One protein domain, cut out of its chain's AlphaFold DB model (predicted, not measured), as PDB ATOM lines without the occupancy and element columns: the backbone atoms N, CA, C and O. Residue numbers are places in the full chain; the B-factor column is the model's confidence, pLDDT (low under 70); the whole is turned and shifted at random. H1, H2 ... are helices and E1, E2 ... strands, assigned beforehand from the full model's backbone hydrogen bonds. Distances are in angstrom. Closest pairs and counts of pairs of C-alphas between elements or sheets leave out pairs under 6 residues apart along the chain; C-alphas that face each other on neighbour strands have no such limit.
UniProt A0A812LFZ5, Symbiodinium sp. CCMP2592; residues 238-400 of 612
ATOM      1  N   PHE A 238      -7.791  31.926 -46.885       97.81
ATOM      2  CA  PHE A 238      -8.626  31.953 -45.694       97.81
ATOM      3  C   PHE A 238      -9.730  30.906 -45.837       97.81
ATOM      4  O   PHE A 238     -10.564  31.006 -46.740       97.81
ATOM      5  N   ALA A 239      -9.744  29.897 -44.973       98.00
ATOM      6  CA  ALA A 239     -10.758  28.854 -44.988       98.00
ATOM      7  C   ALA A 239     -11.620  28.919 -43.731       98.00
ATOM      8  O   ALA A 239     -11.110  28.975 -42.615       98.00
ATOM      9  N   LEU A 240     -12.931  28.833 -43.914       97.62
ATOM     10  CA  LEU A 240     -13.877  28.610 -42.836       97.62
ATOM     11  C   LEU A 240     -14.485  27.225 -43.004       97.62
ATOM     12  O   LEU A 240     -15.216  26.974 -43.960       97.62
ATOM     13  N   ARG A 241     -14.186  26.317 -42.083       98.19
ATOM     14  CA  ARG A 241     -14.823  25.009 -42.033       98.19
ATOM     15  C   ARG A 241     -16.027  25.082 -41.108       98.19
ATOM     16  O   ARG A 241     -15.908  25.491 -39.958       98.19
ATOM     17  N   VAL A 242     -17.174  24.666 -41.624       98.00
ATOM     18  CA  VAL A 242     -18.460  24.690 -40.934       98.00
ATOM     19  C   VAL A 242     -19.052  23.290 -40.995       98.00
ATOM     20  O   VAL A 242     -19.164  22.701 -42.071       98.00
ATOM     21  N   ARG A 243     -19.453  22.743 -39.855       98.06
ATOM     22  CA  ARG A 243     -20.324  21.566 -39.807       98.06
ATOM     23  C   ARG A 243     -21.533  21.932 -38.985       98.06
ATOM     24  O   ARG A 243     -21.379  22.587 -37.963       98.06
ATOM     25  N   TYR A 244     -22.715  21.547 -39.418       97.62
ATOM     26  CA  TYR A 244     -23.893  21.733 -38.589       97.62
ATOM     27  C   TYR A 244     -24.933  20.672 -38.875       97.62
ATOM     28  O   TYR A 244     -25.015  20.142 -39.986       97.62
ATOM     29  N   ASP A 245     -25.688  20.348 -37.836       96.06
ATOM     30  CA  ASP A 245     -26.746  19.357 -37.899       96.06
ATOM     31  C   ASP A 245     -27.824  19.625 -36.845       96.06
ATOM     32  O   ASP A 245     -27.560  20.165 -35.764       96.06
ATOM     33  N   GLU A 246     -29.059  19.251 -37.169       94.25
ATOM     34  CA  GLU A 246     -30.178  19.332 -36.236       94.25
ATOM     35  C   GLU A 246     -30.169  18.116 -35.312       94.25
ATOM     36  O   GLU A 246     -30.320  16.974 -35.744       94.25
ATOM     37  N   THR A 247     -30.062  18.345 -34.003       87.69
ATOM     38  CA  THR A 247     -30.138  17.240 -33.046       87.69
ATOM     39  C   THR A 247     -31.568  16.694 -32.994       87.69
ATOM     40  O   THR A 247     -32.508  17.477 -32.869       87.69
ATOM     41  N   PRO A 248     -31.781  15.365 -32.931       80.62
ATOM     42  CA  PRO A 248     -33.128  14.785 -32.897       80.62
ATOM     43  C   PRO A 248     -33.929  15.168 -31.637       80.62
ATOM     44  O   PRO A 248     -35.132  14.888 -31.552       80.62
ATOM     45  N   THR A 249     -33.267  15.764 -30.645       78.19
ATOM     46  CA  THR A 249     -33.839  16.156 -29.365       78.19
ATOM     47  C   THR A 249     -34.563  17.489 -29.496       78.19
ATOM     48  O   THR A 249     -34.002  18.500 -29.906       78.19
ATOM     49  N   LYS A 250     -35.832  17.502 -29.086       86.38
ATOM     50  CA  LYS A 250     -36.579  18.742 -28.876       86.38
ATOM     51  C   LYS A 250     -36.389  19.203 -27.445       86.38
ATOM     52  O   LYS A 250     -36.539  18.409 -26.515       86.38
ATOM     53  N   VAL A 251     -36.136  20.489 -27.281       87.75
ATOM     54  CA  VAL A 251     -36.105  21.144 -25.977       87.75
ATOM     55  C   VAL A 251     -37.391  21.922 -25.762       87.75
ATOM     56  O   VAL A 251     -38.060  22.334 -26.710       87.75
ATOM     57  N   ARG A 252     -37.756  22.098 -24.500       88.94
ATOM     58  CA  ARG A 252     -38.897  22.906 -24.089       88.94
ATOM     59  C   ARG A 252     -38.401  24.286 -23.704       88.94
ATOM     60  O   ARG A 252     -37.532  24.391 -22.844       88.94
ATOM     61  N   LEU A 253     -38.953  25.308 -24.343       87.00
ATOM     62  CA  LEU A 253     -38.670  26.709 -24.076       87.00
ATOM     63  C   LEU A 253     -39.917  27.390 -23.529       87.00
ATOM     64  O   LEU A 253     -41.028  27.117 -23.985       87.00
ATOM     65  N   VAL A 254     -39.733  28.296 -22.580       86.69
ATOM     66  CA  VAL A 254     -40.785  29.204 -22.123       86.69
ATOM     67  C   VAL A 254     -40.274  30.629 -22.239       86.69
ATOM     68  O   VAL A 254     -39.111  30.894 -21.942       86.69
ATOM     69  N   SER A 255     -41.133  31.529 -22.714       83.31
ATOM     70  CA  SER A 255     -40.809  32.952 -22.774       83.31
ATOM     71  C   SER A 255     -40.685  33.506 -21.356       83.31
ATOM     72  O   SER A 255     -41.544  33.235 -20.507       83.31
ATOM     73  N   ALA A 256     -39.620  34.258 -21.090       77.81
ATOM     74  CA  ALA A 256     -39.516  35.006 -19.844       77.81
ATOM     75  C   ALA A 256     -40.572  36.127 -19.856       77.81
ATOM     76  O   ALA A 256     -40.674  36.869 -20.829       77.81
ATOM     77  N   CYS A 257     -41.379  36.252 -18.801       75.56
ATOM     78  CA  CYS A 257     -42.378  37.325 -18.684       75.56
ATOM     79  C   CYS A 257     -41.770  38.635 -18.166       75.56
ATOM     80  O   CYS A 257     -42.353  39.704 -18.334       75.56
ATOM     81  N   ASP A 258     -40.611  38.553 -17.517       74.69
ATOM     82  CA  ASP A 258     -39.909  39.712 -16.984       74.69
ATOM     83  C   ASP A 258     -39.233  40.490 -18.120       74.69
ATOM     84  O   ASP A 258     -38.394  39.951 -18.839       74.69
ATOM     85  N   LYS A 259     -39.585  41.772 -18.269       73.88
ATOM     86  CA  LYS A 259     -39.053  42.656 -19.316       73.88
ATOM     87  C   LYS A 259     -37.530  42.808 -19.254       73.88
ATOM     88  O   LYS A 259     -36.906  42.963 -20.299       73.88
ATOM     89  N   SER A 260     -36.930  42.750 -18.062       65.06
ATOM     90  CA  SER A 260     -35.472  42.837 -17.893       65.06
ATOM     91  C   SER A 260     -34.765  41.588 -18.432       65.06
ATOM     92  O   SER A 260     -33.733  41.671 -19.102       65.06
ATOM     93  N   LEU A 261     -35.384  40.425 -18.224       58.66
ATOM     94  CA  LEU A 261     -34.919  39.148 -18.751       58.66
ATOM     95  C   LEU A 261     -35.268  38.982 -20.226       58.66
ATOM     96  O   LEU A 261     -34.470  38.417 -20.955       58.66
ATOM     97  N   GLN A 262     -36.379  39.529 -20.721       59.91
ATOM     98  CA  GLN A 262     -36.679  39.535 -22.158       59.91
ATOM     99  C   GLN A 262     -35.601  40.253 -22.976       59.91
ATOM    100  O   GLN A 262     -35.339  39.863 -24.111       59.91
ATOM    101  N   GLN A 263     -34.956  41.270 -22.395       55.81
ATOM    102  CA  GLN A 263     -33.856  41.994 -23.034       55.81
ATOM    103  C   GLN A 263     -32.540  41.202 -23.071       55.81
ATOM    104  O   GLN A 263     -31.695  41.493 -23.911       55.81
ATOM    105  N   SER A 264     -32.355  40.217 -22.187       52.53
ATOM    106  CA  SER A 264     -31.083  39.494 -22.014       52.53
ATOM    107  C   SER A 264     -31.161  38.007 -22.397       52.53
ATOM    108  O   SER A 264     -30.266  37.496 -23.062       52.53
ATOM    109  N   CYS A 265     -32.252  37.327 -22.050       58.50
ATOM    110  CA  CYS A 265     -32.569  35.935 -22.359       58.50
ATOM    111  C   CYS A 265     -34.079  35.795 -22.637       58.50
ATOM    112  O   CYS A 265     -34.864  35.490 -21.740       58.50
ATOM    113  N   GLY A 266     -34.505  35.983 -23.892       66.50
ATOM    114  CA  GLY A 266     -35.926  35.917 -24.274       66.50
ATOM    115  C   GLY A 266     -36.623  34.576 -23.977       66.50
ATOM    116  O   GLY A 266     -37.844  34.539 -23.832       66.50
ATOM    117  N   PHE A 267     -35.867  33.480 -23.837       78.75
ATOM    118  CA  PHE A 267     -36.398  32.139 -23.583       78.75
ATOM    119  C   PHE A 267     -35.589  31.369 -22.536       78.75
ATOM    120  O   PHE A 267     -34.363  31.460 -22.481       78.75
ATOM    121  N   VAL A 268     -36.285  30.547 -21.748       78.81
ATOM    122  CA  VAL A 268     -35.716  29.702 -20.691       78.81
ATOM    123  C   VAL A 268     -35.975  28.230 -21.009       78.81
ATOM    124  O   VAL A 268     -37.095  27.853 -21.357       78.81
ATOM    125  N   PHE A 269     -34.949  27.386 -20.868       82.12
ATOM    126  CA  PHE A 269     -35.079  25.934 -21.002       82.12
ATOM    127  C   PHE A 269     -35.819  25.334 -19.811       82.12
ATOM    128  O   PHE A 269     -35.502  25.616 -18.656       82.12
ATOM    129  N   VAL A 270     -36.762  24.443 -20.097       84.00
ATOM    130  CA  VAL A 270     -37.621  23.834 -19.087       84.00
ATOM    131  C   VAL A 270     -37.524  22.303 -19.133       84.00
ATOM    132  O   VAL A 270     -37.532  21.710 -20.217       84.00
ATOM    133  N   PRO A 271     -37.458  21.615 -17.975       82.25
ATOM    134  CA  PRO A 271     -37.432  20.158 -17.928       82.25
ATOM    135  C   PRO A 271     -38.728  19.531 -18.458       82.25
ATOM    136  O   PRO A 271     -39.826  20.059 -18.294       82.25
ATOM    137  N   LYS A 272     -38.626  18.314 -19.012       81.62
ATOM    138  CA  LYS A 272     -39.784  17.547 -19.515       81.62
ATOM    139  C   LYS A 272     -40.861  17.303 -18.442       81.62
ATOM    140  O   LYS A 272     -42.035  17.183 -18.792       81.62
ATOM    141  N   ALA A 273     -40.467  17.249 -17.169       81.00
ATOM    142  CA  ALA A 273     -41.373  17.084 -16.032       81.00
ATOM    143  C   ALA A 273     -42.306  18.289 -15.815       81.00
ATOM    144  O   ALA A 273     -43.421  18.112 -15.338       81.00
ATOM    145  N   ALA A 274     -41.897  19.499 -16.211       84.50
ATOM    146  CA  ALA A 274     -42.756  20.674 -16.152       84.50
ATOM    147  C   ALA A 274     -43.597  20.747 -17.437       84.50
ATOM    148  O   ALA A 274     -43.253  21.410 -18.415       84.50
ATOM    149  N   SER A 275     -44.651  19.926 -17.484       81.94
ATOM    150  CA  SER A 275     -45.563  19.809 -18.631       81.94
ATOM    151  C   SER A 275     -46.892  20.543 -18.467       81.94
ATOM    152  O   SER A 275     -47.589  20.710 -19.462       81.94
ATOM    153  N   SER A 276     -47.260  20.943 -17.250       89.31
ATOM    154  CA  SER A 276     -48.482  21.704 -16.960       89.31
ATOM    155  C   SER A 276     -48.154  23.167 -16.667       89.31
ATOM    156  O   SER A 276     -47.053  23.459 -16.206       89.31
ATOM    157  N   GLY A 277     -49.115  24.076 -16.875       88.12
ATOM    158  CA  GLY A 277     -48.951  25.500 -16.553       88.12
ATOM    159  C   GLY A 277     -48.501  25.727 -15.105       88.12
ATOM    160  O   GLY A 277     -47.548  26.465 -14.877       88.12
ATOM    161  N   GLN A 278     -49.079  24.996 -14.144       90.75
ATOM    162  CA  GLN A 278     -48.648  25.062 -12.743       90.75
ATOM    163  C   GLN A 278     -47.205  24.582 -12.557       90.75
ATOM    164  O   GLN A 278     -46.411  25.266 -11.927       90.75
ATOM    165  N   ALA A 279     -46.818  23.448 -13.153       87.12
ATOM    166  CA  ALA A 279     -45.451  22.945 -13.023       87.12
ATOM    167  C   ALA A 279     -44.418  23.864 -13.703       87.12
ATOM    168  O   ALA A 279     -43.270  23.928 -13.261       87.12
ATOM    169  N   LEU A 280     -44.815  24.575 -14.766       87.44
ATOM    170  CA  LEU A 280     -44.015  25.638 -15.377       87.44
ATOM    171  C   LEU A 280     -43.847  26.807 -14.407       87.44
ATOM    172  O   LEU A 280     -42.714  27.193 -14.141       87.44
ATOM    173  N   GLN A 281     -44.945  27.323 -13.846       87.12
ATOM    174  CA  GLN A 281     -44.912  28.415 -12.869       87.12
ATOM    175  C   GLN A 281     -44.085  28.047 -11.633       87.12
ATOM    176  O   GLN A 281     -43.235  28.832 -11.226       87.12
ATOM    177  N   ASP A 282     -44.242  26.834 -11.099       87.00
ATOM    178  CA  ASP A 282     -43.459  26.329  -9.969       87.00
ATOM    179  C   ASP A 282     -41.966  26.250 -10.313       87.00
ATOM    180  O   ASP A 282     -41.109  26.604  -9.500       87.00
ATOM    181  N   PHE A 283     -41.630  25.786 -11.523       84.50
ATOM    182  CA  PHE A 283     -40.251  25.762 -12.004       84.50
ATOM    183  C   PHE A 283     -39.684  27.180 -12.134       84.50
ATOM    184  O   PHE A 283     -38.589  27.435 -11.636       84.50
ATOM    185  N   GLY A 284     -40.433  28.099 -12.747       83.00
ATOM    186  CA  GLY A 284     -40.065  29.507 -12.858       83.00
ATOM    187  C   GLY A 284     -39.825  30.129 -11.486       83.00
ATOM    188  O   GLY A 284     -38.733  30.626 -11.227       83.00
ATOM    189  N   ALA A 285     -40.780  29.990 -10.564       85.31
ATOM    190  CA  ALA A 285     -40.693  30.506  -9.202       85.31
ATOM    191  C   ALA A 285     -39.450  29.986  -8.461       85.31
ATOM    192  O   ALA A 285     -38.740  30.768  -7.831       85.31
ATOM    193  N   ARG A 286     -39.112  28.694  -8.599       80.56
ATOM    194  CA  ARG A 286     -37.882  28.113  -8.022       80.56
ATOM    195  C   ARG A 286     -36.600  28.702  -8.603       80.56
ATOM    196  O   ARG A 286     -35.592  28.747  -7.906       80.56
ATOM    197  N   GLN A 287     -36.621  29.126  -9.864       74.69
ATOM    198  CA  GLN A 287     -35.489  29.803 -10.500       74.69
ATOM    199  C   GLN A 287     -35.488  31.321 -10.254       74.69
ATOM    200  O   GLN A 287     -34.523  31.990 -10.627       74.69
ATOM    201  N   GLY A 288     -36.530  31.860  -9.609       78.00
ATOM    202  CA  GLY A 288     -36.746  33.299  -9.464       78.00
ATOM    203  C   GLY A 288     -37.165  33.973 -10.773       78.00
ATOM    204  O   GLY A 288     -36.832  35.129 -10.995       78.00
ATOM    205  N   LEU A 289     -37.842  33.240 -11.661       78.50
ATOM    206  CA  LEU A 289     -38.242  33.680 -12.994       78.50
ATOM    207  C   LEU A 289     -39.768  33.680 -13.116       78.50
ATOM    208  O   LEU A 289     -40.423  32.669 -12.863       78.50
ATOM    209  N   ALA A 290     -40.337  34.786 -13.588       81.56
ATOM    210  CA  ALA A 290     -41.708  34.792 -14.082       81.56
ATOM    211  C   ALA A 290     -41.721  34.162 -15.482       81.56
ATOM    212  O   ALA A 290     -41.125  34.702 -16.417       81.56
ATOM    213  N   VAL A 291     -42.371  33.009 -15.626       84.56
ATOM    214  CA  VAL A 291     -42.425  32.249 -16.883       84.56
ATOM    215  C   VAL A 291     -43.845  32.226 -17.440       84.56
ATOM    216  O   VAL A 291     -44.814  32.218 -16.681       84.56
ATOM    217  N   GLY A 292     -43.972  32.232 -18.767       82.75
ATOM    218  CA  GLY A 292     -45.269  32.143 -19.437       82.75
ATOM    219  C   GLY A 292     -46.003  30.820 -19.181       82.75
ATOM    220  O   GLY A 292     -45.401  29.797 -18.862       82.75
ATOM    221  N   GLU A 293     -47.323  30.828 -19.378       84.62
ATOM    222  CA  GLU A 293     -48.185  29.647 -19.180       84.62
ATOM    223  C   GLU A 293     -48.000  28.565 -20.253       84.62
ATOM    224  O   GLU A 293     -48.411  27.418 -20.068       84.62
ATOM    225  N   SER A 294     -47.391  28.924 -21.386       85.19
ATOM    226  CA  SER A 294     -47.193  28.025 -22.519       85.19
ATOM    227  C   SER A 294     -45.718  27.727 -22.760       85.19
ATOM    228  O   SER A 294     -44.835  28.570 -22.598       85.19
ATOM    229  N   CYS A 295     -45.466  26.491 -23.182       87.31
ATOM    230  CA  CYS A 295     -44.150  26.020 -23.566       87.31
ATOM    231  C   CYS A 295     -44.103  25.758 -25.072       87.31
ATOM    232  O   CYS A 295     -44.962  25.070 -25.625       87.31
ATOM    233  N   THR A 296     -43.063  26.272 -25.723       88.44
ATOM    234  CA  THR A 296     -42.767  26.010 -27.131       88.44
ATOM    235  C   THR A 296     -41.696  24.933 -27.234       88.44
ATOM    236  O   THR A 296     -40.720  24.927 -26.486       88.44
ATOM    237  N   LEU A 297     -41.868  23.996 -28.164       90.94
ATOM    238  CA  LEU A 297     -40.819  23.032 -28.484       90.94
ATOM    239  C   LEU A 297     -39.864  23.649 -29.500       90.94
ATOM    240  O   LEU A 297     -40.299  24.003 -30.591       90.94
ATOM    241  N   ALA A 298     -38.580  23.701 -29.167       92.38
ATOM    242  CA  ALA A 298     -37.534  24.100 -30.094       92.38
ATOM    243  C   ALA A 298     -36.674  22.903 -30.507       92.38
ATOM    244  O   ALA A 298     -36.436  21.963 -29.741       92.38
ATOM    245  N   LYS A 299     -36.233  22.945 -31.756       93.81
ATOM    246  CA  LYS A 299     -35.152  22.136 -32.307       93.81
ATOM    247  C   LYS A 299     -33.822  22.748 -31.899       93.81
ATOM    248  O   LYS A 299     -33.741  23.958 -31.728       93.81
ATOM    249  N   ILE A 300     -32.794  21.926 -31.750       94.38
ATOM    250  CA  ILE A 300     -31.443  22.415 -31.476       94.38
ATOM    251  C   ILE A 300     -30.578  22.161 -32.700       94.38
ATOM    252  O   ILE A 300     -30.462  21.015 -33.131       94.38
ATOM    253  N   LEU A 301     -29.976  23.221 -33.232       96.00
ATOM    254  CA  LEU A 301     -28.895  23.141 -34.198       96.00
ATOM    255  C   LEU A 301     -27.569  23.102 -33.443       96.00
ATOM    256  O   LEU A 301     -27.288  23.974 -32.617       96.00
ATOM    257  N   GLN A 302     -26.764  22.090 -33.730       95.50
ATOM    258  CA  GLN A 302     -25.376  22.043 -33.306       95.50
ATOM    259  C   GLN A 302     -24.512  22.521 -34.466       95.50
ATOM    260  O   GLN A 302     -24.634  22.004 -35.571       95.50
ATOM    261  N   THR A 303     -23.629  23.477 -34.194       96.56
ATOM    262  CA  THR A 303     -22.676  24.010 -35.169       96.56
ATOM    263  C   THR A 303     -21.261  23.765 -34.656       96.56
ATOM    264  O   THR A 303     -20.987  23.933 -33.473       96.56
ATOM    265  N   GLU A 304     -20.363  23.371 -35.546       96.06
ATOM    266  CA  GLU A 304     -18.924  23.310 -35.336       96.06
ATOM    267  C   GLU A 304     -18.264  24.250 -36.340       96.06
ATOM    268  O   GLU A 304     -18.466  24.124 -37.553       96.06
ATOM    269  N   LEU A 305     -17.457  25.178 -35.838       95.88
ATOM    270  CA  LEU A 305     -16.710  26.122 -36.653       95.88
ATOM    271  C   LEU A 305     -15.211  25.940 -36.427       95.88
ATOM    272  O   LEU A 305     -14.735  25.780 -35.305       95.88
ATOM    273  N   GLU A 306     -14.451  25.984 -37.511       96.12
ATOM    274  CA  GLU A 306     -12.993  25.956 -37.490       96.12
ATOM    275  C   GLU A 306     -12.471  26.956 -38.523       96.12
ATOM    276  O   GLU A 306     -12.891  26.966 -39.681       96.12
ATOM    277  N   LEU A 307     -11.551  27.810 -38.089       95.94
ATOM    278  CA  LEU A 307     -10.856  28.756 -38.941       95.94
ATOM    279  C   LEU A 307      -9.524  28.166 -39.405       95.94
ATOM    280  O   LEU A 307      -8.795  27.571 -38.612       95.94
ATOM    281  N   GLY A 308      -9.185  28.399 -40.667       96.81
ATOM    282  CA  GLY A 308      -7.911  28.035 -41.265       96.81
ATOM    283  C   GLY A 308      -7.291  29.182 -42.061       96.81
ATOM    284  O   GLY A 308      -7.987  29.893 -42.785       96.81
ATOM    285  N   MET A 309      -5.978  29.354 -41.950       97.44
ATOM    286  CA  MET A 309      -5.199  30.337 -42.703       97.44
ATOM    287  C   MET A 309      -3.954  29.686 -43.289       97.44
ATOM    288  O   MET A 309      -3.161  29.087 -42.562       97.44
ATOM    289  N   LEU A 310      -3.771  29.839 -44.598       97.31
ATOM    290  CA  LEU A 310      -2.593  29.380 -45.320       97.31
ATOM    291  C   LEU A 310      -1.715  30.572 -45.682       97.31
ATOM    292  O   LEU A 310      -2.181  31.507 -46.338       97.31
ATOM    293  N   PHE A 311      -0.441  30.486 -45.327       97.12
ATOM    294  CA  PHE A 311       0.587  31.430 -45.742       97.12
ATOM    295  C   PHE A 311       1.636  30.727 -46.600       97.12
ATOM    296  O   PHE A 311       1.929  29.554 -46.372       97.12
ATOM    297  N   ALA A 312       2.200  31.439 -47.570       96.81
ATOM    298  CA  ALA A 312       3.331  30.976 -48.368       96.81
ATOM    299  C   ALA A 312       4.592  31.762 -48.001       96.81
ATOM    300  O   ALA A 312       4.527  32.978 -47.804       96.81
ATOM    301  N   SER A 313       5.726  31.068 -47.917       95.62
ATOM    302  CA  SER A 313       7.035  31.710 -47.789       95.62
ATOM    303  C   SER A 313       7.441  32.388 -49.108       95.62
ATOM    304  O   SER A 313       7.200  31.804 -50.171       95.62
ATOM    305  N   PRO A 314       8.054  33.588 -49.079       89.88
ATOM    306  CA  PRO A 314       8.525  34.273 -50.285       89.88
ATOM    307  C   PRO A 314       9.597  33.485 -51.051       89.88
ATOM    308  O   PRO A 314       9.632  33.561 -52.276       89.88
ATOM    309  N   ASP A 315      10.378  32.647 -50.363       87.50
ATOM    310  CA  ASP A 315      11.453  31.840 -50.963       87.50
ATOM    311  C   ASP A 315      10.943  30.570 -51.686       87.50
ATOM    312  O   ASP A 315      11.718  29.676 -52.012       87.50
ATOM    313  N   MET A 316       9.631  30.515 -51.968       66.88
ATOM    314  CA  MET A 316       8.938  29.557 -52.842       66.88
ATOM    315  C   MET A 316       9.242  28.078 -52.544       66.88
ATOM    316  O   MET A 316       9.984  27.408 -53.256       66.88
ATOM    317  N   GLY A 317       8.566  27.537 -51.529       83.44
ATOM    318  CA  GLY A 317       8.484  26.087 -51.305       83.44
ATOM    319  C   GLY A 317       7.691  25.706 -50.059       83.44
ATOM    320  O   GLY A 317       6.965  24.713 -50.061       83.44
ATOM    321  N   ASP A 318       7.764  26.546 -49.025       93.25
ATOM    322  CA  ASP A 318       7.148  26.251 -47.735       93.25
ATOM    323  C   ASP A 318       5.794  26.934 -47.545       93.25
ATOM    324  O   ASP A 318       5.593  28.112 -47.866       93.25
ATOM    325  N   TYR A 319       4.876  26.180 -46.941       95.06
ATOM    326  CA  TYR A 319       3.542  26.638 -46.581       95.06
ATOM    327  C   TYR A 319       3.297  26.476 -45.087       95.06
ATOM    328  O   TYR A 319       3.625  25.454 -44.484       95.06
ATOM    329  N   TRP A 320       2.632  27.470 -44.511       94.69
ATOM    330  CA  TRP A 320       2.253  27.485 -43.106       94.69
ATOM    331  C   TRP A 320       0.739  27.430 -42.997       94.69
ATOM    332  O   TRP A 320       0.044  28.324 -43.479       94.69
ATOM    333  N   TRP A 321       0.228  26.382 -42.354       95.75
ATOM    334  CA  TRP A 321      -1.196  26.222 -42.084       95.75
ATOM    335  C   TRP A 321      -1.491  26.475 -40.610       95.75
ATOM    336  O   TRP A 321      -1.098  25.698 -39.740       95.75
ATOM    337  N   VAL A 322      -2.209  27.559 -40.335       92.88
ATOM    338  CA  VAL A 322      -2.690  27.896 -38.995       92.88
ATOM    339  C   VAL A 322      -4.159  27.522 -38.915       92.88
ATOM    340  O   VAL A 322      -4.958  27.994 -39.717       92.88
ATOM    341  N   ARG A 323      -4.521  26.692 -37.935       94.94
ATOM    342  CA  ARG A 323      -5.909  26.298 -37.682       94.94
ATOM    343  C   ARG A 323      -6.321  26.630 -36.259       94.94
ATOM    344  O   ARG A 323      -5.518  26.477 -35.340       94.94
ATOM    345  N   SER A 324      -7.576  27.013 -36.073       91.00
ATOM    346  CA  SER A 324      -8.156  27.186 -34.746       91.00
ATOM    347  C   SER A 324      -9.626  26.779 -34.743       91.00
ATOM    348  O   SER A 324     -10.400  27.336 -35.527       91.00
ATOM    349  N   PRO A 325     -10.049  25.857 -33.861       91.56
ATOM    350  CA  PRO A 325     -11.467  25.652 -33.610       91.56
ATOM    351  C   PRO A 325     -12.068  26.914 -32.978       91.56
ATOM    352  O   PRO A 325     -11.380  27.659 -32.274       91.56
ATOM    353  N   ILE A 326     -13.350  27.141 -33.236       89.50
ATOM    354  CA  ILE A 326     -14.132  28.241 -32.678       89.50
ATOM    355  C   ILE A 326     -15.202  27.611 -31.788       89.50
ATOM    356  O   ILE A 326     -16.001  26.816 -32.291       89.50
ATOM    357  N   PRO A 327     -15.238  27.918 -30.481       88.25
ATOM    358  CA  PRO A 327     -16.327  27.471 -29.629       88.25
ATOM    359  C   PRO A 327     -17.667  27.956 -30.181       88.25
ATOM    360  O   PRO A 327     -17.834  29.131 -30.492       88.25
ATOM    361  N   CYS A 328     -18.618  27.038 -30.324       89.75
ATOM    362  CA  CYS A 328     -19.955  27.336 -30.820       89.75
ATOM    363  C   CYS A 328     -20.984  27.031 -29.740       89.75
ATOM    364  O   CYS A 328     -20.888  26.026 -29.032       89.75
ATOM    365  N   THR A 329     -22.000  27.881 -29.638       90.00
ATOM    366  CA  THR A 329     -23.166  27.603 -28.800       90.00
ATOM    367  C   THR A 329     -24.191  26.777 -29.566       90.00
ATOM    368  O   THR A 329     -24.308  26.889 -30.785       90.00
ATOM    369  N   LEU A 330     -24.979  25.984 -28.843       90.75
ATOM    370  CA  LEU A 330     -26.164  25.338 -29.401       90.75
ATOM    371  C   LEU A 330     -27.226  26.395 -29.726       90.75
ATOM    372  O   LEU A 330     -27.549  27.226 -28.876       90.75
ATOM    373  N   SER A 331     -27.801  26.343 -30.925       92.44
ATOM    374  CA  SER A 331     -28.823  27.300 -31.352       92.44
ATOM    375  C   SER A 331     -30.207  26.670 -31.280       92.44
ATOM    376  O   SER A 331     -30.470  25.646 -31.908       92.44
ATOM    377  N   ALA A 332     -31.115  27.284 -30.525       91.75
ATOM    378  CA  ALA A 332     -32.508  26.865 -30.508       91.75
ATOM    379  C   ALA A 332     -33.267  27.469 -31.699       91.75
ATOM    380  O   ALA A 332     -33.207  28.671 -31.935       91.75
ATOM    381  N   MET A 333     -33.998  26.632 -32.431       93.38
ATOM    382  CA  MET A 333     -34.795  27.004 -33.596       93.38
ATOM    383  C   MET A 333     -36.238  26.546 -33.389       93.38
ATOM    384  O   MET A 333     -36.484  25.428 -32.936       93.38
ATOM    385  N   ASP A 334     -37.216  27.364 -33.756       90.50
ATOM    386  CA  ASP A 334     -38.625  26.960 -33.741       90.50
ATOM    387  C   ASP A 334     -38.905  25.875 -34.798       90.50
ATOM    388  O   ASP A 334     -39.674  24.936 -34.564       90.50
ATOM    389  N   ARG A 335     -38.250  25.975 -35.963       92.94
ATOM    390  CA  ARG A 335     -38.375  25.039 -37.086       92.94
ATOM    391  C   ARG A 335     -37.052  24.841 -37.820       92.94
ATOM    392  O   ARG A 335     -36.236  25.750 -37.913       92.94
ATOM    393  N   THR A 336     -36.900  23.660 -38.414       94.88
ATOM    394  CA  THR A 336     -35.769  23.280 -39.274       94.88
ATOM    395  C   THR A 336     -35.991  23.817 -40.699       94.88
ATOM    396  O   THR A 336     -36.328  23.067 -41.621       94.88
ATOM    397  N   THR A 337     -35.937  25.143 -40.855       97.00
ATOM    398  CA  THR A 337     -35.997  25.837 -42.154       97.00
ATOM    399  C   THR A 337     -34.625  26.402 -42.509       97.00
ATOM    400  O   THR A 337     -33.822  26.691 -41.624       97.00
ATOM    401  N   GLY A 338     -34.356  26.595 -43.804       97.12
ATOM    402  CA  GLY A 338     -33.052  27.098 -44.245       97.12
ATOM    403  C   GLY A 338     -32.777  28.529 -43.773       97.12
ATOM    404  O   GLY A 338     -31.627  28.901 -43.578       97.12
ATOM    405  N   GLU A 339     -33.821  29.330 -43.558       97.31
ATOM    406  CA  GLU A 339     -33.727  30.690 -43.027       97.31
ATOM    407  C   GLU A 339     -33.292  30.692 -41.560       97.31
ATOM    408  O   GLU A 339     -32.413  31.472 -41.191       97.31
ATOM    409  N   ASN A 340     -33.869  29.797 -40.751       96.62
ATOM    410  CA  ASN A 340     -33.534  29.647 -39.337       96.62
ATOM    411  C   ASN A 340     -32.135  29.062 -39.155       96.62
ATOM    412  O   ASN A 340     -31.352  29.582 -38.364       96.62
ATOM    413  N   GLU A 341     -31.796  28.026 -39.925       97.75
ATOM    414  CA  GLU A 341     -30.449  27.453 -39.942       97.75
ATOM    415  C   GLU A 341     -29.420  28.496 -40.370       97.75
ATOM    416  O   GLU A 341     -28.386  28.638 -39.723       97.75
ATOM    417  N   ARG A 342     -29.720  29.296 -41.403       97.62
ATOM    418  CA  ARG A 342     -28.849  30.398 -41.820       97.62
ATOM    419  C   ARG A 342     -28.656  31.406 -40.704       97.62
ATOM    420  O   ARG A 342     -27.523  31.809 -40.478       97.62
ATOM    421  N   ALA A 343     -29.733  31.836 -40.047       96.44
ATOM    422  CA  ALA A 343     -29.645  32.792 -38.950       96.44
ATOM    423  C   ALA A 343     -28.778  32.241 -37.809       96.44
ATOM    424  O   ALA A 343     -27.881  32.935 -37.342       96.44
ATOM    425  N   ALA A 344     -28.979  30.977 -37.432       96.25
ATOM    426  CA  ALA A 344     -28.198  30.301 -36.402       96.25
ATOM    427  C   ALA A 344     -26.712  30.158 -36.778       96.25
ATOM    428  O   ALA A 344     -25.838  30.517 -35.993       96.25
ATOM    429  N   VAL A 345     -26.405  29.676 -37.986       96.94
ATOM    430  CA  VAL A 345     -25.021  29.525 -38.464       96.94
ATOM    431  C   VAL A 345     -24.344  30.889 -38.604       96.94
ATOM    432  O   VAL A 345     -23.190  31.047 -38.213       96.94
ATOM    433  N   TRP A 346     -25.055  31.889 -39.129       96.75
ATOM    434  CA  TRP A 346     -24.526  33.239 -39.279       96.75
ATOM    435  C   TRP A 346     -24.248  33.907 -37.937       96.75
ATOM    436  O   TRP A 346     -23.194  34.517 -37.796       96.75
ATOM    437  N   ASP A 347     -25.130  33.741 -36.951       94.38
ATOM    438  CA  ASP A 347     -24.905  34.219 -35.587       94.38
ATOM    439  C   ASP A 347     -23.557  33.708 -35.060       94.38
ATOM    440  O   ASP A 347     -22.700  34.508 -34.699       94.38
ATOM    441  N   GLN A 348     -23.289  32.400 -35.167       94.50
ATOM    442  CA  GLN A 348     -22.009  31.822 -34.737       94.50
ATOM    443  C   GLN A 348     -20.799  32.371 -35.511       94.50
ATOM    444  O   GLN A 348     -19.756  32.641 -34.922       94.50
ATOM    445  N   ILE A 349     -20.921  32.556 -36.828       94.44
ATOM    446  CA  ILE A 349     -19.832  33.085 -37.666       94.44
ATOM    447  C   ILE A 349     -19.546  34.556 -37.338       94.44
ATOM    448  O   ILE A 349     -18.385  34.963 -37.261       94.44
ATOM    449  N   SER A 350     -20.600  35.351 -37.157       93.31
ATOM    450  CA  SER A 350     -20.533  36.797 -36.935       93.31
ATOM    451  C   SER A 350     -19.998  37.185 -35.555       93.31
ATOM    452  O   SER A 350     -19.534  38.310 -35.387       93.31
ATOM    453  N   ARG A 351     -19.985  36.248 -34.595       90.06
ATOM    454  CA  ARG A 351     -19.389  36.445 -33.264       90.06
ATOM    455  C   ARG A 351     -17.884  36.653 -33.295       90.06
ATOM    456  O   ARG A 351     -17.346  37.274 -32.384       90.06
ATOM    457  N   VAL A 352     -17.184  36.146 -34.312       90.38
ATOM    458  CA  VAL A 352     -15.746  36.397 -34.444       90.38
ATOM    459  C   VAL A 352     -15.548  37.801 -35.015       90.38
ATOM    460  O   VAL A 352     -15.827  38.026 -36.200       90.38
ATOM    461  N   PRO A 353     -15.052  38.758 -34.210       86.69
ATOM    462  CA  PRO A 353     -14.892  40.125 -34.663       86.69
ATOM    463  C   PRO A 353     -13.872  40.179 -35.797       86.69
ATOM    464  O   PRO A 353     -12.937  39.380 -35.867       86.69
ATOM    465  N   GLU A 354     -14.064  41.134 -36.703       86.75
ATOM    466  CA  GLU A 354     -13.160  41.392 -37.825       86.75
ATOM    467  C   GLU A 354     -12.976  40.234 -38.821       86.75
ATOM    468  O   GLU A 354     -12.199  40.378 -39.765       86.75
ATOM    469  N   MET A 355     -13.719  39.124 -38.705       90.69
ATOM    470  CA  MET A 355     -13.591  37.948 -39.581       90.69
ATOM    471  C   MET A 355     -13.604  38.332 -41.070       90.69
ATOM    472  O   MET A 355     -12.739  37.925 -41.847       90.69
ATOM    473  N   ASN A 356     -14.550  39.188 -41.464       91.50
ATOM    474  CA  ASN A 356     -14.683  39.662 -42.840       91.50
ATOM    475  C   ASN A 356     -13.524  40.565 -43.280       91.50
ATOM    476  O   ASN A 356     -13.098  40.485 -44.434       91.50
ATOM    477  N   ARG A 357     -13.009  41.428 -42.396       93.81
ATOM    478  CA  ARG A 357     -11.850  42.280 -42.698       93.81
ATOM    479  C   ARG A 357     -10.598  41.423 -42.863       93.81
ATOM    480  O   ARG A 357      -9.877  41.592 -43.842       93.81
ATOM    481  N   LEU A 358     -10.384  40.472 -41.958       92.44
ATOM    482  CA  LEU A 358      -9.253  39.548 -41.974       92.44
ATOM    483  C   LEU A 358      -9.273  38.684 -43.237       92.44
ATOM    484  O   LEU A 358      -8.284  38.657 -43.968       92.44
ATOM    485  N   ALA A 359     -10.417  38.091 -43.582       95.94
ATOM    486  CA  ALA A 359     -10.571  37.289 -44.796       95.94
ATOM    487  C   ALA A 359     -10.256  38.067 -46.087       95.94
ATOM    488  O   ALA A 359      -9.736  37.493 -47.043       95.94
ATOM    489  N   ARG A 360     -10.530  39.383 -46.134       96.44
ATOM    490  CA  ARG A 360     -10.215  40.231 -47.302       96.44
ATOM    491  C   ARG A 360      -8.718  40.367 -47.567       96.44
ATOM    492  O   ARG A 360      -8.359  40.683 -48.696       96.44
ATOM    493  N   THR A 361      -7.872  40.123 -46.567       97.00
ATOM    494  CA  THR A 361      -6.411  40.185 -46.724       97.00
ATOM    495  C   THR A 361      -5.825  38.970 -47.441       97.00
ATOM    496  O   THR A 361      -4.693  39.041 -47.908       97.00
ATOM    497  N   PHE A 362      -6.591  37.883 -47.555       97.56
ATOM    498  CA  PHE A 362      -6.183  36.671 -48.252       97.56
ATOM    499  C   PHE A 362      -6.658  36.699 -49.703       97.56
ATOM    500  O   PHE A 362      -7.776  37.141 -50.004       97.56
ATOM    501  N   LYS A 363      -5.804  36.182 -50.595       96.44
ATOM    502  CA  LYS A 363      -6.092  36.058 -52.029       96.44
ATOM    503  C   LYS A 363      -7.310  35.167 -52.279       96.44
ATOM    504  O   LYS A 363      -8.215  35.553 -53.014       96.44
ATOM    505  N   TYR A 364      -7.350  34.005 -51.632       98.00
ATOM    506  CA  TYR A 364      -8.436  33.036 -51.736       98.00
ATOM    507  C   TYR A 364      -9.247  32.982 -50.443       98.00
ATOM    508  O   TYR A 364      -8.704  33.062 -49.341       98.00
ATOM    509  N   ARG A 365     -10.565  32.821 -50.579       98.06
ATOM    510  CA  ARG A 365     -11.508  32.695 -49.463       98.06
ATOM    511  C   ARG A 365     -12.418  31.522 -49.744       98.06
ATOM    512  O   ARG A 365     -13.073  31.494 -50.784       98.06
ATOM    513  N   MET A 366     -12.463  30.567 -48.832       97.81
ATOM    514  CA  MET A 366     -13.213  29.334 -49.018       97.81
ATOM    515  C   MET A 366     -14.037  29.015 -47.781       97.81
ATOM    516  O   MET A 366     -13.592  29.211 -46.653       97.81
ATOM    517  N   ARG A 367     -15.242  28.497 -47.997       97.56
ATOM    518  CA  ARG A 367     -16.095  27.944 -46.953       97.56
ATOM    519  C   ARG A 367     -16.327  26.468 -47.231       97.56
ATOM    520  O   ARG A 367     -16.935  26.113 -48.240       97.56
ATOM    521  N   LEU A 368     -15.802  25.629 -46.347       98.06
ATOM    522  CA  LEU A 368     -15.924  24.177 -46.383       98.06
ATOM    523  C   LEU A 368     -17.083  23.765 -45.478       98.06
ATOM    524  O   LEU A 368     -16.916  23.690 -44.261       98.06
ATOM    525  N   THR A 369     -18.245  23.501 -46.058       98.19
ATOM    526  CA  THR A 369     -19.432  23.091 -45.307       98.19
ATOM    527  C   THR A 369     -19.623  21.575 -45.366       98.19
ATOM    528  O   THR A 369     -19.567  20.988 -46.448       98.19
ATOM    529  N   CYS A 370     -19.923  20.943 -44.228       98.12
ATOM    530  CA  CYS A 370     -20.420  19.567 -44.157       98.12
ATOM    531  C   CYS A 370     -21.756  19.500 -43.399       98.12
ATOM    532  O   CYS A 370     -21.819  19.873 -42.231       98.12
ATOM    533  N   THR A 371     -22.814  19.025 -44.057       97.50
ATOM    534  CA  THR A 371     -24.160  18.835 -43.471       97.50
ATOM    535  C   THR A 371     -24.773  17.547 -44.000       97.50
ATOM    536  O   THR A 371     -24.260  16.962 -44.950       97.50
ATOM    537  N   ASP A 372     -25.905  17.095 -43.465       95.12
ATOM    538  CA  ASP A 372     -26.699  16.070 -44.151       95.12
ATOM    539  C   ASP A 372     -27.285  16.589 -45.495       95.12
ATOM    540  O   ASP A 372     -27.028  17.720 -45.930       95.12
ATOM    541  N   ARG A 373     -28.076  15.751 -46.180       94.56
ATOM    542  CA  ARG A 373     -28.730  16.104 -47.456       94.56
ATOM    543  C   ARG A 373     -30.130  16.705 -47.287       94.56
ATOM    544  O   ARG A 373     -30.926  16.675 -48.229       94.56
ATOM    545  N   TYR A 374     -30.468  17.215 -46.108       94.88
ATOM    546  CA  TYR A 374     -31.755  17.850 -45.883       94.88
ATOM    547  C   TYR A 374     -31.868  19.154 -46.684       94.88
ATOM    548  O   TYR A 374     -30.912  19.913 -46.843       94.88
ATOM    549  N   SER A 375     -33.050  19.419 -47.241       96.69
ATOM    550  CA  SER A 375     -33.248  20.539 -48.168       96.69
ATOM    551  C   SER A 375     -33.097  21.910 -47.505       96.69
ATOM    552  O   SER A 375     -32.736  22.867 -48.194       96.69
ATOM    553  N   ALA A 376     -33.342  22.015 -46.194       96.94
ATOM    554  CA  ALA A 376     -33.104  23.242 -45.436       96.94
ATOM    555  C   ALA A 376     -31.616  23.614 -45.428       96.94
ATOM    556  O   ALA A 376     -31.306  24.752 -45.769       96.94
ATOM    557  N   ASN A 377     -30.715  22.640 -45.247       97.44
ATOM    558  CA  ASN A 377     -29.270  22.871 -45.269       97.44
ATOM    559  C   ASN A 377     -28.815  23.470 -46.608       97.44
ATOM    560  O   ASN A 377     -28.111  24.474 -46.651       97.44
ATOM    561  N   TYR A 378     -29.298  22.947 -47.740       97.25
ATOM    562  CA  TYR A 378     -28.997  23.539 -49.052       97.25
ATOM    563  C   TYR A 378     -29.533  24.971 -49.208       97.25
ATOM    564  O   TYR A 378     -28.889  25.808 -49.848       97.25
ATOM    565  N   ARG A 379     -30.705  25.274 -48.634       97.88
ATOM    566  CA  ARG A 379     -31.270  26.634 -48.623       97.88
ATOM    567  C   ARG A 379     -30.469  27.568 -47.718       97.88
ATOM    568  O   ARG A 379     -30.195  28.687 -48.144       97.88
ATOM    569  N   CYS A 380     -30.053  27.105 -46.541       97.69
ATOM    570  CA  CYS A 380     -29.146  27.808 -45.638       97.69
ATOM    571  C   CYS A 380     -27.856  28.188 -46.377       97.69
ATOM    572  O   CYS A 380     -27.512  29.365 -46.487       97.69
ATOM    573  N   GLU A 381     -27.214  27.211 -47.018       97.62
ATOM    574  CA  GLU A 381     -25.975  27.397 -47.771       97.62
ATOM    575  C   GLU A 381     -26.105  28.335 -48.972       97.62
ATOM    576  O   GLU A 381     -25.152  29.039 -49.316       97.62
ATOM    577  N   LYS A 382     -27.263  28.334 -49.642       97.25
ATOM    578  CA  LYS A 382     -27.573  29.307 -50.695       97.25
ATOM    579  C   LYS A 382     -27.769  30.701 -50.100       97.25
ATOM    580  O   LYS A 382     -27.243  31.665 -50.642       97.25
ATOM    581  N   GLY A 383     -28.472  30.807 -48.976       97.50
ATOM    582  CA  GLY A 383     -28.727  32.076 -48.304       97.50
ATOM    583  C   GLY A 383     -27.482  32.711 -47.674       97.50
ATOM    584  O   GLY A 383     -27.421  33.933 -47.605       97.50
ATOM    585  N   LEU A 384     -26.489  31.920 -47.251       96.81
ATOM    586  CA  LEU A 384     -25.185  32.406 -46.765       96.81
ATOM    587  C   LEU A 384     -24.295  32.974 -47.885       96.81
ATOM    588  O   LEU A 384     -23.342  33.697 -47.602       96.81
ATOM    589  N   GLN A 385     -24.595  32.650 -49.146       96.88
ATOM    590  CA  GLN A 385     -23.927  33.213 -50.327       96.88
ATOM    591  C   GLN A 385     -24.557  34.532 -50.803       96.88
ATOM    592  O   GLN A 385     -24.017  35.179 -51.695       96.88
ATOM    593  N   CYS A 386     -25.685  34.951 -50.225       95.31
ATOM    594  CA  CYS A 386     -26.299  36.234 -50.552       95.31
ATOM    595  C   CYS A 386     -25.470  37.419 -50.026       95.31
ATOM    596  O   CYS A 386     -24.643  37.285 -49.117       95.31
ATOM    597  N   GLU A 387     -25.733  38.604 -50.580       86.56
ATOM    598  CA  GLU A 387     -25.166  39.859 -50.092       86.56
ATOM    599  C   GLU A 387     -25.502  40.090 -48.607       86.56
ATOM    600  O   GLU A 387     -26.546  39.663 -48.113       86.56
ATOM    601  N   GLY A 388     -24.575  40.711 -47.874       87.88
ATOM    602  CA  GLY A 388     -24.666  40.900 -46.422       87.88
ATOM    603  C   GLY A 388     -24.119  39.736 -45.584       87.88
ATOM    604  O   GLY A 388     -23.879  39.923 -44.395       87.88
ATOM    605  N   PHE A 389     -23.853  38.575 -46.196       91.38
ATOM    606  CA  PHE A 389     -23.286  37.400 -45.525       91.38
ATOM    607  C   PHE A 389     -21.851  37.120 -46.004       91.38
ATOM    608  O   PHE A 389     -20.916  37.833 -45.634       91.38
ATOM    609  N   MET A 390     -21.659  36.101 -46.854       93.38
ATOM    610  CA  MET A 390     -20.349  35.669 -47.362       93.38
ATOM    611  C   MET A 390     -20.297  35.545 -48.897       93.38
ATOM    612  O   MET A 390     -19.802  34.535 -49.400       93.38
ATOM    613  N   PRO A 391     -20.725  36.561 -49.671       94.06
ATOM    614  CA  PRO A 391     -20.851  36.446 -51.131       94.06
ATOM    615  C   PRO A 391     -19.517  36.230 -51.866       94.06
ATOM    616  O   PRO A 391     -19.494  35.787 -53.006       94.06
ATOM    617  N   LYS A 392     -18.379  36.552 -51.231       96.12
ATOM    618  CA  LYS A 392     -17.033  36.433 -51.827       96.12
ATOM    619  C   LYS A 392     -16.291  35.152 -51.432       96.12
ATOM    620  O   LYS A 392     -15.093  35.052 -51.689       96.12
ATOM    621  N   PHE A 393     -16.943  34.225 -50.734       97.44
ATOM    622  CA  PHE A 393     -16.334  32.955 -50.340       97.44
ATOM    623  C   PHE A 393     -16.685  31.880 -51.365       97.44
ATOM    624  O   PHE A 393     -17.861  31.616 -51.600       97.44
ATOM    625  N   ALA A 394     -15.683  31.188 -51.902       97.62
ATOM    626  CA  ALA A 394     -15.922  29.969 -52.662       97.62
ATOM    627  C   ALA A 394     -16.583  28.925 -51.747       97.62
ATOM    628  O   ALA A 394     -16.083  28.641 -50.655       97.62
ATOM    629  N   LYS A 395     -17.721  28.369 -52.165       96.62
ATOM    630  CA  LYS A 395     -18.451  27.361 -51.388       96.62
ATOM    631  C   LYS A 395     -18.044  25.960 -51.812       96.62
ATOM    632  O   LYS A 395     -18.247  25.592 -52.962       96.62
ATOM    633  N   VAL A 396     -17.625  25.149 -50.851       97.75
ATOM    634  CA  VAL A 396     -17.490  23.700 -51.011       97.75
ATOM    635  C   VAL A 396     -18.441  23.043 -50.020       97.75
ATOM    636  O   VAL A 396     -18.166  22.991 -48.824       97.75
ATOM    637  N   HIS A 397     -19.596  22.589 -50.506       97.69
ATOM    638  CA  HIS A 397     -20.618  21.953 -49.676       97.69
ATOM    639  C   HIS A 397     -20.608  20.443 -49.898       97.69
ATOM    640  O   HIS A 397     -20.947  19.960 -50.976       97.69
ATOM    641  N   THR A 398     -20.210  19.707 -48.867       97.25
ATOM    642  CA  THR A 398     -20.115  18.246 -48.872       97.25
ATOM    643  C   THR A 398     -21.239  17.630 -48.035       97.25
ATOM    644  O   THR A 398     -21.530  18.123 -46.943       97.25
ATOM    645  N   PRO A 399     -21.914  16.576 -48.521       95.94
ATOM    646  CA  PRO A 399     -22.878  15.848 -47.714       95.94
ATOM    647  C   PRO A 399     -22.164  14.934 -46.710       95.94
ATOM    648  O   PRO A 399     -21.144  14.330 -47.023       95.94
ATOM    649  N   CYS A 400     -22.744  14.774 -45.526       94.88
ATOM    650  CA  CYS A 400     -22.231  13.916 -44.471       94.88
ATOM    651  C   CYS A 400     -22.402  12.437 -44.847       94.88
ATOM    652  O   CYS A 400     -23.527  11.941 -44.993       94.88
TER     653      CYS A 400
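This is residues 238 to 400 of the 612 residues of a protein of Symbiodinium sp. CCMP2592 (UniProt A0A812LFZ5). A long, twisted sheet of seven strands runs through the domain, with helices H3, H4 and H5 covering one face of its wider part. At one end the E3 and E4 hairpin reaches out, its tip at residues 313 to 318 sticking out free; at the other end E1 bends to E2, where H1 and H2 make a small head. The printed part has 163 residues with five named helices and seven named strands, along the chain E1, H1, E2, H2, E3, E4, E5, H3, H4, E6, H5 and E7; the class is mixed, helices and strands, and in the branched sheet the neighbour pairs E1 and E6 and E6 and E7 are parallel, while E1 and E2, E1 and E3, E3 and E4, and E3 and E5 are antiparallel. The whole is loose, with a radius of gyration of the C-alphas of 19.9 A and spans of 71 by 32 by 26 A.

Begin with E1, residues 238 to 255, which bends by 92 degrees at residue 252. On one side of it look for E3, residues 296 to 312, antiparallel, with N 243 and O 304 2.9 A apart. On the other side are E6, residues 364 to 371, parallel, with N 240 and O 366 at 2.8 A, and E2, residues 267 to 270, antiparallel, with N 254 and O 268 at 2.9 A. E1 lies on one side of E3, and on the other side of E3 are E4, residues 319 to 326, antiparallel and in a hairpin with E3, with N 309 and O 322 at 2.8 A, and E5, residues 331 to 333, antiparallel, with N 299 and O 333 at 2.8 A. E7, residues 394 to 399, is parallel to E6, with N 369 and O 396 at 2.8 A; E6, H5, residues 375 to 383, and E7 form a strand-helix-strand unit, two parallel neighbour strands with a helix between, its crossover right-handed. H5 lies over E6 at a height over the sheet of 9.3 A. On the same face, H3, residues 338 to 350, has a height of 8.1 A and lies slantwise over E3, at 44 degrees on the local plane; only just not over E5, on which 2 of its C-alphas fall. With residues 338 to 342 alone H3 touches H5, at a steep tilt of 51 degrees, the same way; their closest C-alphas, of Gly 338 and Ala 376, are 4.0 A apart. H4, residues 355 to 360, is on that face too, over E1. H2, residues 277 to 287, only grazes the sheet, as does H1, residues 259 to 262, only just on it with 5 pairs of C-alphas within 10 A. Every O i to N i+4 pair is within hydrogen-bond range in H2, H3, H4 and H5; H1 is too short for one.

Find C-alpha 238 at (-8.626, 31.953, -45.694), where E1 begins; it spans 39.5 A. E3 runs 51.0 A to C-alpha 312 at (3.331, 30.976, -48.368). E7 ends at C-alpha 399, (-22.878, 15.848, -47.714).

The two C-alphas farthest apart, of Gln 278 and Asp 315, are 71.5 A apart. The printed part has no cut, and no link is long. The mean pLDDT of the printed part is 90.1; look for values under 70 at residues 260 to 266 and residue 316.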